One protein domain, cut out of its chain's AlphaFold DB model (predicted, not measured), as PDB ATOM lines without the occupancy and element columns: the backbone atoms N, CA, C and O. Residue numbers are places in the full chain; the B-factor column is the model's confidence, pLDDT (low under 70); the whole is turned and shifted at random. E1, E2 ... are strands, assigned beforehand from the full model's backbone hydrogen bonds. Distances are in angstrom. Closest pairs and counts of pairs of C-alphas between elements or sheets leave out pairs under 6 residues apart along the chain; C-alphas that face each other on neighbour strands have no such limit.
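AT A GLANCE: This is residues 27 to 99 of the 109 residues of an uncharacterized protein of Aeromonas sp. HMWF014 (UniProt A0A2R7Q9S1). Two four-stranded antiparallel sheets make a loose sandwich, only partly face to face, with the strands of both running along nearly the same line. The sheets come near each other at E1 and E2, while E3 and E4 splay away from the second sheet. The printed part has 73 residues, with no named helix and eight strands, E1 to E8 along the chain; the sheet orders are E1 E2 E3 E4 and E5 E6 E7 E8. The class is all strand, and the whole is compact, with a radius of gyration of the C-alphas of 11.7 A and spans of 35 by 21 by 16 A.

IN THESE COORDINATES: E1 is residues 28 to 31, 10.1 A long, from C-alpha 28 at (58.979, 122.826, 68.960). E2 is residues 36 to 40, 13.4 A; E3, 45 to 48, 10.5 A; E4, 51 to 54, 9.2 A. E5 is residues 63 to 67, 12.1 A; E6, 71 to 76, 16.9 A; E7, 81 to 88, 21.9 A. E8, residues 91 to 98, is 23.0 A long and ends at C-alpha 98 (68.825, 109.483, 82.268).

HOW THE PARTS SIT: Each sheet is a meander, each strand the antiparallel neighbour of the one before. Within hydrogen-bond range are N 30 and O 37 of E1 and E2, 2.9 A, N 38 and O 47 of E2 and E3, 2.9 A, and N 48 and O 51 of E3 and E4, 2.8 A. So are N 66 and O 73 of E5 and E6, 2.8 A, N 74 and O 83 of E6 and E7, 2.9 A, and N 84 and O 95 of E7 and E8, 2.9 A. Between the sheets, the closest C-alphas of E1 and E6 are those of Leu 30 and Gln 71, 6.8 A apart. E4 is apart from E5, E6, E7 and E8.

THE WHOLE: The C-alphas farthest apart, of Thr 34 and Thr 78, are 35.1 A apart. The printed part has no cut, and no link is long. The mean pLDDT of the printed part is 92.2, and no printed residue is under 70.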
ATOM      1  N   PRO A  27      54.672 120.753  68.570       86.12
ATOM      2  CA  PRO A  27      55.992 120.677  67.972       86.12
ATOM      3  C   PRO A  27      56.764 121.971  68.245       86.12
ATOM      4  O   PRO A  27      56.255 123.081  68.083       86.12
ATOM      5  N   LEU A  28      58.003 121.791  68.674       92.50
ATOM      6  CA  LEU A  28      58.979 122.826  68.960       92.50
ATOM      7  C   LEU A  28      59.651 123.241  67.660       92.50
ATOM      8  O   LEU A  28      59.862 122.416  66.770       92.50
ATOM      9  N   THR A  29      59.998 124.516  67.537       93.56
ATOM     10  CA  THR A  29      60.742 125.014  66.378       93.56
ATOM     11  C   THR A  29      61.948 125.798  66.852       93.56
ATOM     12  O   THR A  29      61.793 126.763  67.596       93.56
ATOM     13  N   LEU A  30      63.132 125.394  66.400       92.69
ATOM     14  CA  LEU A  30      64.383 126.112  66.616       92.69
ATOM     15  C   LEU A  30      64.868 126.657  65.274       92.69
ATOM     16  O   LEU A  30      64.939 125.916  64.290       92.69
ATOM     17  N   GLN A  31      65.168 127.953  65.228       91.75
ATOM     18  CA  GLN A  31      65.612 128.629  64.009       91.75
ATOM     19  C   GLN A  31      67.114 128.898  64.060       91.75
ATOM     20  O   GLN A  31      67.574 129.707  64.863       91.75
ATOM     21  N   GLY A  32      67.861 128.213  63.197       87.94
ATOM     22  CA  GLY A  32      69.258 128.521  62.905       87.94
ATOM     23  C   GLY A  32      69.393 129.647  61.881       87.94
ATOM     24  O   GLY A  32      68.408 130.255  61.457       87.94
ATOM     25  N   GLU A  33      70.627 129.920  61.461       85.75
ATOM     26  CA  GLU A  33      70.903 130.962  60.464       85.75
ATOM     27  C   GLU A  33      70.445 130.548  59.058       85.75
ATOM     28  O   GLU A  33      69.929 131.378  58.305       85.75
ATOM     29  N   THR A  34      70.590 129.264  58.706       88.69
ATOM     30  CA  THR A  34      70.204 128.729  57.389       88.69
ATOM     31  C   THR A  34      69.164 127.610  57.451       88.69
ATOM     32  O   THR A  34      68.549 127.279  56.430       88.69
ATOM     33  N   GLN A  35      68.943 127.020  58.631       91.50
ATOM     34  CA  GLN A  35      68.071 125.860  58.807       91.50
ATOM     35  C   GLN A  35      67.010 126.070  59.887       91.50
ATOM     36  O   GLN A  35      67.278 126.611  60.956       91.50
ATOM     37  N   SER A  36      65.806 125.574  59.614       92.38
ATOM     38  CA  SER A  36      64.710 125.484  60.569       92.38
ATOM     39  C   SER A  36      64.540 124.048  61.041       92.38
ATOM     40  O   SER A  36      64.311 123.150  60.226       92.38
ATOM     41  N   TYR A  37      64.617 123.835  62.350       94.50
ATOM     42  CA  TYR A  37      64.431 122.533  62.973       94.50
ATOM     43  C   TYR A  37      63.055 122.463  63.622       94.50
ATOM     44  O   TYR A  37      62.749 123.254  64.508       94.50
ATOM     45  N   SER A  38      62.244 121.492  63.215       94.31
ATOM     46  CA  SER A  38      60.987 121.150  63.879       94.31
ATOM     47  C   SER A  38      61.189 119.873  64.682       94.31
ATOM     48  O   SER A  38      61.584 118.861  64.105       94.31
ATOM     49  N   ILE A  39      60.899 119.905  65.981       95.06
ATOM     50  CA  ILE A  39      61.065 118.776  66.900       95.06
ATOM     51  C   ILE A  39      59.744 118.500  67.610       95.06
ATOM     52  O   ILE A  39      59.213 119.364  68.296       95.06
ATOM     53  N   ASP A  40      59.220 117.289  67.487       94.62
ATOM     54  CA  ASP A  40      58.093 116.824  68.292       94.62
ATOM     55  C   ASP A  40      58.635 116.248  69.615       94.62
ATOM     56  O   ASP A  40      59.370 115.258  69.582       94.62
ATOM     57  N   PRO A  41      58.346 116.847  70.782       94.44
ATOM     58  CA  PRO A  41      58.955 116.409  72.037       94.44
ATOM     59  C   PRO A  41      58.341 115.107  72.579       94.44
ATOM     60  O   PRO A  41      58.989 114.416  73.369       94.44
ATOM     61  N   ASP A  42      57.143 114.717  72.135       93.62
ATOM     62  CA  ASP A  42      56.491 113.475  72.563       93.62
ATOM     63  C   ASP A  42      57.142 112.263  71.888       93.62
ATOM     64  O   ASP A  42      57.340 111.214  72.503       93.62
ATOM     65  N   THR A  43      57.482 112.403  70.609       92.56
ATOM     66  CA  THR A  43      57.977 111.311  69.758       92.56
ATOM     67  C   THR A  43      59.466 111.416  69.442       92.56
ATOM     68  O   THR A  43      60.083 110.420  69.061       92.56
ATOM     69  N   LEU A  44      60.063 112.595  69.608       93.62
ATOM     70  CA  LEU A  44      61.388 112.942  69.093       93.62
ATOM     71  C   LEU A  44      61.479 112.774  67.559       93.62
ATOM     72  O   LEU A  44      62.511 112.382  67.002       93.62
ATOM     73  N   ALA A  45      60.374 113.055  66.860       94.50
ATOM     74  CA  ALA A  45      60.394 113.260  65.417       94.50
ATOM     75  C   ALA A  45      61.078 114.598  65.114       94.50
ATOM     76  O   ALA A  45      60.789 115.606  65.762       94.50
ATOM     77  N   ILE A  46      62.001 114.603  64.154       94.19
ATOM     78  CA  ILE A  46      62.796 115.784  63.802       94.19
ATOM     79  C   ILE A  46      62.735 115.985  62.294       94.19
ATOM     80  O   ILE A  46      62.972 115.047  61.528       94.19
ATOM     81  N   SER A  47      62.497 117.228  61.883       94.62
ATOM     82  CA  SER A  47      62.564 117.664  60.491       94.62
ATOM     83  C   SER A  47      63.433 118.908  60.347       94.62
ATOM     84  O   SER A  47      63.354 119.817  61.170       94.62
ATOM     85  N   VAL A  48      64.209 118.967  59.267       94.44
ATOM     86  CA  VAL A  48      65.071 120.096  58.891       94.44
ATOM     87  C   VAL A  48      64.529 120.724  57.619       94.44
ATOM     88  O   VAL A  48      64.462 120.052  56.594       94.44
ATOM     89  N   ASN A  49      64.121 121.995  57.649       92.06
ATOM     90  CA  ASN A  49      63.553 122.690  56.486       92.06
ATOM     91  C   ASN A  49      62.458 121.865  55.778       92.06
ATOM     92  O   ASN A  49      62.391 121.857  54.552       92.06
ATOM     93  N   THR A  50      61.618 121.156  56.547       88.56
ATOM     94  CA  THR A  50      60.570 120.192  56.118       88.56
ATOM     95  C   THR A  50      61.026 118.789  55.697       88.56
ATOM     96  O   THR A  50      60.181 117.924  55.476       88.56
ATOM     97  N   ILE A  51      62.328 118.519  55.642       92.69
ATOM     98  CA  ILE A  51      62.869 117.187  55.361       92.69
ATOM     99  C   ILE A  51      62.915 116.387  56.669       92.69
ATOM    100  O   ILE A  51      63.642 116.787  57.580       92.69
ATOM    101  N   PRO A  52      62.177 115.272  56.799       92.62
ATOM    102  CA  PRO A  52      62.247 114.443  57.994       92.62
ATOM    103  C   PRO A  52      63.625 113.781  58.095       92.62
ATOM    104  O   PRO A  52      64.088 113.142  57.152       92.62
ATOM    105  N   VAL A  53      64.274 113.934  59.250       92.62
ATOM    106  CA  VAL A  53      65.558 113.286  59.586       92.62
ATOM    107  C   VAL A  53      65.406 112.251  60.702       92.62
ATOM    108  O   VAL A  53      66.259 111.384  60.865       92.62
ATOM    109  N   SER A  54      64.305 112.322  61.453       93.31
ATOM    110  CA  SER A  54      63.855 111.289  62.381       93.31
ATOM    111  C   SER A  54      62.338 111.185  62.287       93.31
ATOM    112  O   SER A  54      61.643 112.172  62.533       93.31
ATOM    113  N   ALA A  55      61.810 109.998  61.986       90.69
ATOM    114  CA  ALA A  55      60.367 109.747  62.029       90.69
ATOM    115  C   ALA A  55      59.823 109.674  63.471       90.69
ATOM    116  O   ALA A  55      58.613 109.611  63.681       90.69
ATOM    117  N   GLY A  56      60.710 109.719  64.471       90.44
ATOM    118  CA  GLY A  56      60.352 109.649  65.878       90.44
ATOM    119  C   GLY A  56      60.054 108.228  66.345       90.44
ATOM    120  O   GLY A  56      60.345 107.225  65.692       90.44
ATOM    121  N   GLN A  57      59.535 108.140  67.556       91.50
ATOM    122  CA  GLN A  57      59.244 106.918  68.292       91.50
ATOM    123  C   GLN A  57      57.830 107.012  68.876       91.50
ATOM    124  O   GLN A  57      57.214 108.075  68.807       91.50
ATOM    125  N   PRO A  58      57.285 105.932  69.467       89.69
ATOM    126  CA  PRO A  58      55.995 106.010  70.137       89.69
ATOM    127  C   PRO A  58      55.945 107.174  71.131       89.69
ATOM    128  O   PRO A  58      56.892 107.366  71.906       89.69
ATOM    129  N   ALA A  59      54.837 107.918  71.078       90.00
ATOM    130  CA  ALA A  59      54.620 109.121  71.867       90.00
ATOM    131  C   ALA A  59      54.787 108.846  73.366       90.00
ATOM    132  O   ALA A  59      54.292 107.848  73.903       90.00
ATOM    133  N   ARG A  60      55.498 109.749  74.035       90.62
ATOM    134  CA  ARG A  60      55.738 109.757  75.476       90.62
ATOM    135  C   ARG A  60      55.030 110.941  76.083       90.62
ATOM    136  O   ARG A  60      54.815 111.955  75.436       90.62
ATOM    137  N   GLN A  61      54.717 110.806  77.362       91.19
ATOM    138  CA  GLN A  61      54.311 111.956  78.141       91.19
ATOM    139  C   GLN A  61      55.496 112.915  78.255       91.19
ATOM    140  O   GLN A  61      56.612 112.477  78.534       91.19
ATOM    141  N   VAL A  62      55.231 114.200  78.062       93.00
ATOM    142  CA  VAL A  62      56.199 115.278  78.242       93.00
ATOM    143  C   VAL A  62      55.770 116.132  79.423       93.00
ATOM    144  O   VAL A  62      54.609 116.524  79.537       93.00
ATOM    145  N   ASP A  63      56.717 116.433  80.302       92.94
ATOM    146  CA  ASP A  63      56.573 117.479  81.303       92.94
ATOM    147  C   ASP A  63      57.828 118.359  81.355       92.94
ATOM    148  O   ASP A  63      58.785 118.159  80.602       92.94
ATOM    149  N   GLN A  64      57.776 119.405  82.186       92.88
ATOM    150  CA  GLN A  64      58.875 120.361  82.354       92.88
ATOM    151  C   GLN A  64      59.436 120.866  81.014       92.88
ATOM    152  O   GLN A  64      60.643 121.043  80.875       92.88
ATOM    153  N   LEU A  65      58.565 121.097  80.028       94.94
ATOM    154  CA  LEU A  65      58.958 121.658  78.743       94.94
ATOM    155  C   LEU A  65      59.325 123.136  78.927       94.94
ATOM    156  O   LEU A  65      58.506 123.947  79.362       94.94
ATOM    157  N   GLN A  66      60.561 123.478  78.587       93.94
ATOM    158  CA  GLN A  66      61.044 124.838  78.411       93.94
ATOM    159  C   GLN A  66      61.567 124.991  76.986       93.94
ATOM    160  O   GLN A  66      62.221 124.093  76.463       93.94
ATOM    161  N   GLN A  67      61.298 126.133  76.370       93.44
ATOM    162  CA  GLN A  67      61.812 126.480  75.051       93.44
ATOM    163  C   GLN A  67      62.224 127.950  75.063       93.44
ATOM    164  O   GLN A  67      61.503 128.792  75.603       93.44
ATOM    165  N   ASP A  68      63.355 128.240  74.436       90.25
ATOM    166  CA  ASP A  68      63.749 129.575  74.010       90.25
ATOM    167  C   ASP A  68      64.022 129.583  72.492       90.25
ATOM    168  O   ASP A  68      63.620 128.671  71.771       90.25
ATOM    169  N   GLU A  69      64.629 130.650  71.975       87.31
ATOM    170  CA  GLU A  69      64.851 130.815  70.533       87.31
ATOM    171  C   GLU A  69      65.872 129.820  69.951       87.31
ATOM    172  O   GLU A  69      65.803 129.510  68.760       87.31
ATOM    173  N   GLN A  70      66.806 129.310  70.763       92.44
ATOM    174  CA  GLN A  70      67.941 128.501  70.296       92.44
ATOM    175  C   GLN A  70      68.052 127.131  70.968       92.44
ATOM    176  O   GLN A  70      68.833 126.295  70.519       92.44
ATOM    177  N   GLN A  71      67.294 126.866  72.021       95.25
ATOM    178  CA  GLN A  71      67.287 125.593  72.723       95.25
ATOM    179  C   GLN A  71      65.899 125.270  73.277       95.25
ATOM    180  O   GLN A  71      65.049 126.129  73.511       95.25
ATOM    181  N   ALA A  72      65.676 123.990  73.520       96.00
ATOM    182  CA  ALA A  72      64.529 123.505  74.251       96.00
ATOM    183  C   ALA A  72      64.930 122.320  75.119       96.00
ATOM    184  O   ALA A  72      65.792 121.518  74.768       96.00
ATOM    185  N   SER A  73      64.279 122.183  76.260       96.00
ATOM    186  CA  SER A  73      64.483 121.057  77.151       96.00
ATOM    187  C   SER A  73      63.166 120.563  77.697       96.00
ATOM    188  O   SER A  73      62.285 121.355  78.018       96.00
ATOM    189  N   TRP A  74      63.045 119.254  77.843       95.62
ATOM    190  CA  TRP A  74      61.875 118.633  78.441       95.62
ATOM    191  C   TRP A  74      62.247 117.349  79.171       95.62
ATOM    192  O   TRP A  74      63.366 116.835  79.051       95.62
ATOM    193  N   HIS A  75      61.306 116.831  79.951       94.69
ATOM    194  CA  HIS A  75      61.457 115.574  80.667       94.69
ATOM    195  C   HIS A  75      60.380 114.581  80.243       94.69
ATOM    196  O   HIS A  75      59.228 114.927  79.977       94.69
ATOM    197  N   TRP A  76      60.801 113.326  80.139       92.88
ATOM    198  CA  TRP A  76      59.949 112.174  79.918       92.88
ATOM    199  C   TRP A  76      59.823 111.395  81.234       92.88
ATOM    200  O   TRP A  76      60.684 110.554  81.527       92.88
ATOM    201  N   PRO A  77      58.764 111.628  82.034       91.44
ATOM    202  CA  PRO A  77      58.667 111.116  83.401       91.44
ATOM    203  C   PRO A  77      58.651 109.592  83.482       91.44
ATOM    204  O   PRO A  77      59.232 109.012  84.394       91.44
ATOM    205  N   THR A  78      58.050 108.911  82.505       89.12
ATOM    206  CA  THR A  78      57.991 107.440  82.479       89.12
ATOM    207  C   THR A  78      59.367 106.802  82.277       89.12
ATOM    208  O   THR A  78      59.616 105.688  82.742       89.12
ATOM    209  N   GLN A  79      60.261 107.478  81.554       88.25
ATOM    210  CA  GLN A  79      61.612 106.991  81.269       88.25
ATOM    211  C   GLN A  79      62.653 107.555  82.236       88.25
ATOM    212  O   GLN A  79      63.788 107.083  82.210       88.25
ATOM    213  N   ASP A  80      62.257 108.524  83.063       91.06
ATOM    214  CA  ASP A  80      63.145 109.364  83.859       91.06
ATOM    215  C   ASP A  80      64.336 109.863  83.029       91.06
ATOM    216  O   ASP A  80      65.512 109.589  83.293       91.06
ATOM    217  N   ALA A  81      63.989 110.489  81.906       91.75
ATOM    218  CA  ALA A  81      64.941 110.948  80.912       91.75
ATOM    219  C   ALA A  81      64.705 112.425  80.614       91.75
ATOM    220  O   ALA A  81      63.583 112.846  80.337       91.75
ATOM    221  N   ARG A  82      65.776 113.211  80.651       94.38
ATOM    222  CA  ARG A  82      65.786 114.612  80.251       94.38
ATOM    223  C   ARG A  82      66.351 114.724  78.848       94.38
ATOM    224  O   ARG A  82      67.436 114.212  78.570       94.38
ATOM    225  N   VAL A  83      65.625 115.419  77.988       94.69
ATOM    226  CA  VAL A  83      66.063 115.740  76.636       94.69
ATOM    227  C   VAL A  83      66.370 117.226  76.579       94.69
ATOM    228  O   VAL A  83      65.600 118.046  77.071       94.69
ATOM    229  N   ASN A  84      67.516 117.566  76.006       96.00
ATOM    230  CA  ASN A  84      67.894 118.932  75.694       96.00
ATOM    231  C   ASN A  84      68.301 118.989  74.222       96.00
ATOM    232  O   ASN A  84      69.157 118.221  73.782       96.00
ATOM    233  N   VAL A  85      67.671 119.882  73.477       95.56
ATOM    234  CA  VAL A  85      68.035 120.244  72.114       95.56
ATOM    235  C   VAL A  85      68.548 121.669  72.129       95.56
ATOM    236  O   VAL A  85      67.916 122.548  72.701       95.56
ATOM    237  N   LYS A  86      69.680 121.914  71.484       95.50
ATOM    238  CA  LYS A  86      70.194 123.267  71.292       95.50
ATOM    239  C   LYS A  86      70.786 123.419  69.907       95.50
ATOM    240  O   LYS A  86      71.307 122.454  69.351       95.50
ATOM    241  N   LEU A  87      70.742 124.630  69.388       94.56
ATOM    242  CA  LEU A  87      71.481 125.013  68.202       94.56
ATOM    243  C   LEU A  87      72.936 125.304  68.575       94.56
ATOM    244  O   LEU A  87      73.222 125.931  69.598       94.56
ATOM    245  N   ASP A  88      73.848 124.830  67.739       91.38
ATOM    246  CA  ASP A  88      75.268 125.160  67.760       91.38
ATOM    247  C   ASP A  88      75.656 125.622  66.349       91.38
ATOM    248  O   ASP A  88      75.977 124.823  65.470       91.38
ATOM    249  N   GLY A  89      75.495 126.922  66.090       87.25
ATOM    250  CA  GLY A  89      75.512 127.459  64.727       87.25
ATOM    251  C   GLY A  89      74.316 126.951  63.914       87.25
ATOM    252  O   GLY A  89      73.168 127.191  64.286       87.25
ATOM    253  N   ASP A  90      74.591 126.252  62.813       87.06
ATOM    254  CA  ASP A  90      73.576 125.607  61.967       87.06
ATOM    255  C   ASP A  90      73.285 124.152  62.362       87.06
ATOM    256  O   ASP A  90      72.373 123.551  61.794       87.06
ATOM    257  N   ASP A  91      74.015 123.585  63.324       89.88
ATOM    258  CA  ASP A  91      73.835 122.202  63.762       89.88
ATOM    259  C   ASP A  91      72.859 122.108  64.945       89.88
ATOM    260  O   ASP A  91      72.833 122.960  65.835       89.88
ATOM    261  N   LEU A  92      72.074 121.029  64.992       92.12
ATOM    262  CA  LEU A  92      71.226 120.694  66.137       92.12
ATOM    263  C   LEU A  92      71.934 119.675  67.037       92.12
ATOM    264  O   LEU A  92      72.097 118.510  66.669       92.12
ATOM    265  N   LEU A  93      72.291 120.084  68.254       94.62
ATOM    266  CA  LEU A  93      72.805 119.175  69.271       94.62
ATOM    267  C   LEU A  93      71.666 118.629  70.129       94.62
ATOM    268  O   LEU A  93      71.005 119.369  70.856       94.62
ATOM    269  N   LEU A  94      71.502 117.309  70.102       93.94
ATOM    270  CA  LEU A  94      70.564 116.571  70.938       93.94
ATOM    271  C   LEU A  94      71.317 115.858  72.067       93.94
ATOM    272  O   LEU A  94      72.192 115.029  71.826       93.94
ATOM    273  N   THR A  95      70.953 116.157  73.309       94.44
ATOM    274  CA  THR A  95      71.485 115.514  74.514       94.44
ATOM    275  C   THR A  95      70.358 114.799  75.245       94.44
ATOM    276  O   THR A  95      69.365 115.421  75.615       94.44
ATOM    277  N   LEU A  96      70.523 113.497  75.484       91.88
ATOM    278  CA  LEU A  96      69.604 112.703  76.295       91.88
ATOM    279  C   LEU A  96      70.339 112.224  77.542       91.88
ATOM    280  O   LEU A  96      71.378 111.571  77.445       91.88
ATOM    281  N   VAL A  97      69.791 112.550  78.705       91.69
ATOM    282  CA  VAL A  97      70.331 112.168  80.012       91.69
ATOM    283  C   VAL A  97      69.282 111.342  80.735       91.69
ATOM    284  O   VAL A  97      68.107 111.695  80.719       91.69
ATOM    285  N   SER A  98      69.687 110.250  81.370       89.62
ATOM    286  CA  SER A  98      68.825 109.483  82.268       89.62
ATOM    287  C   SER A  98      69.609 109.112  83.514       89.62
ATOM    288  O   SER A  98      70.791 108.770  83.423       89.62
ATOM    289  N   ASP A  99      68.945 109.162  84.664       83.62
ATOM    290  CA  ASP A  99      69.558 108.896  85.967       83.62
ATOM    291  C   ASP A  99      69.738 107.391  86.240       83.62
ATOM    292  O   ASP A  99      70.318 106.990  87.250       83.62
TER     293      ASP A  99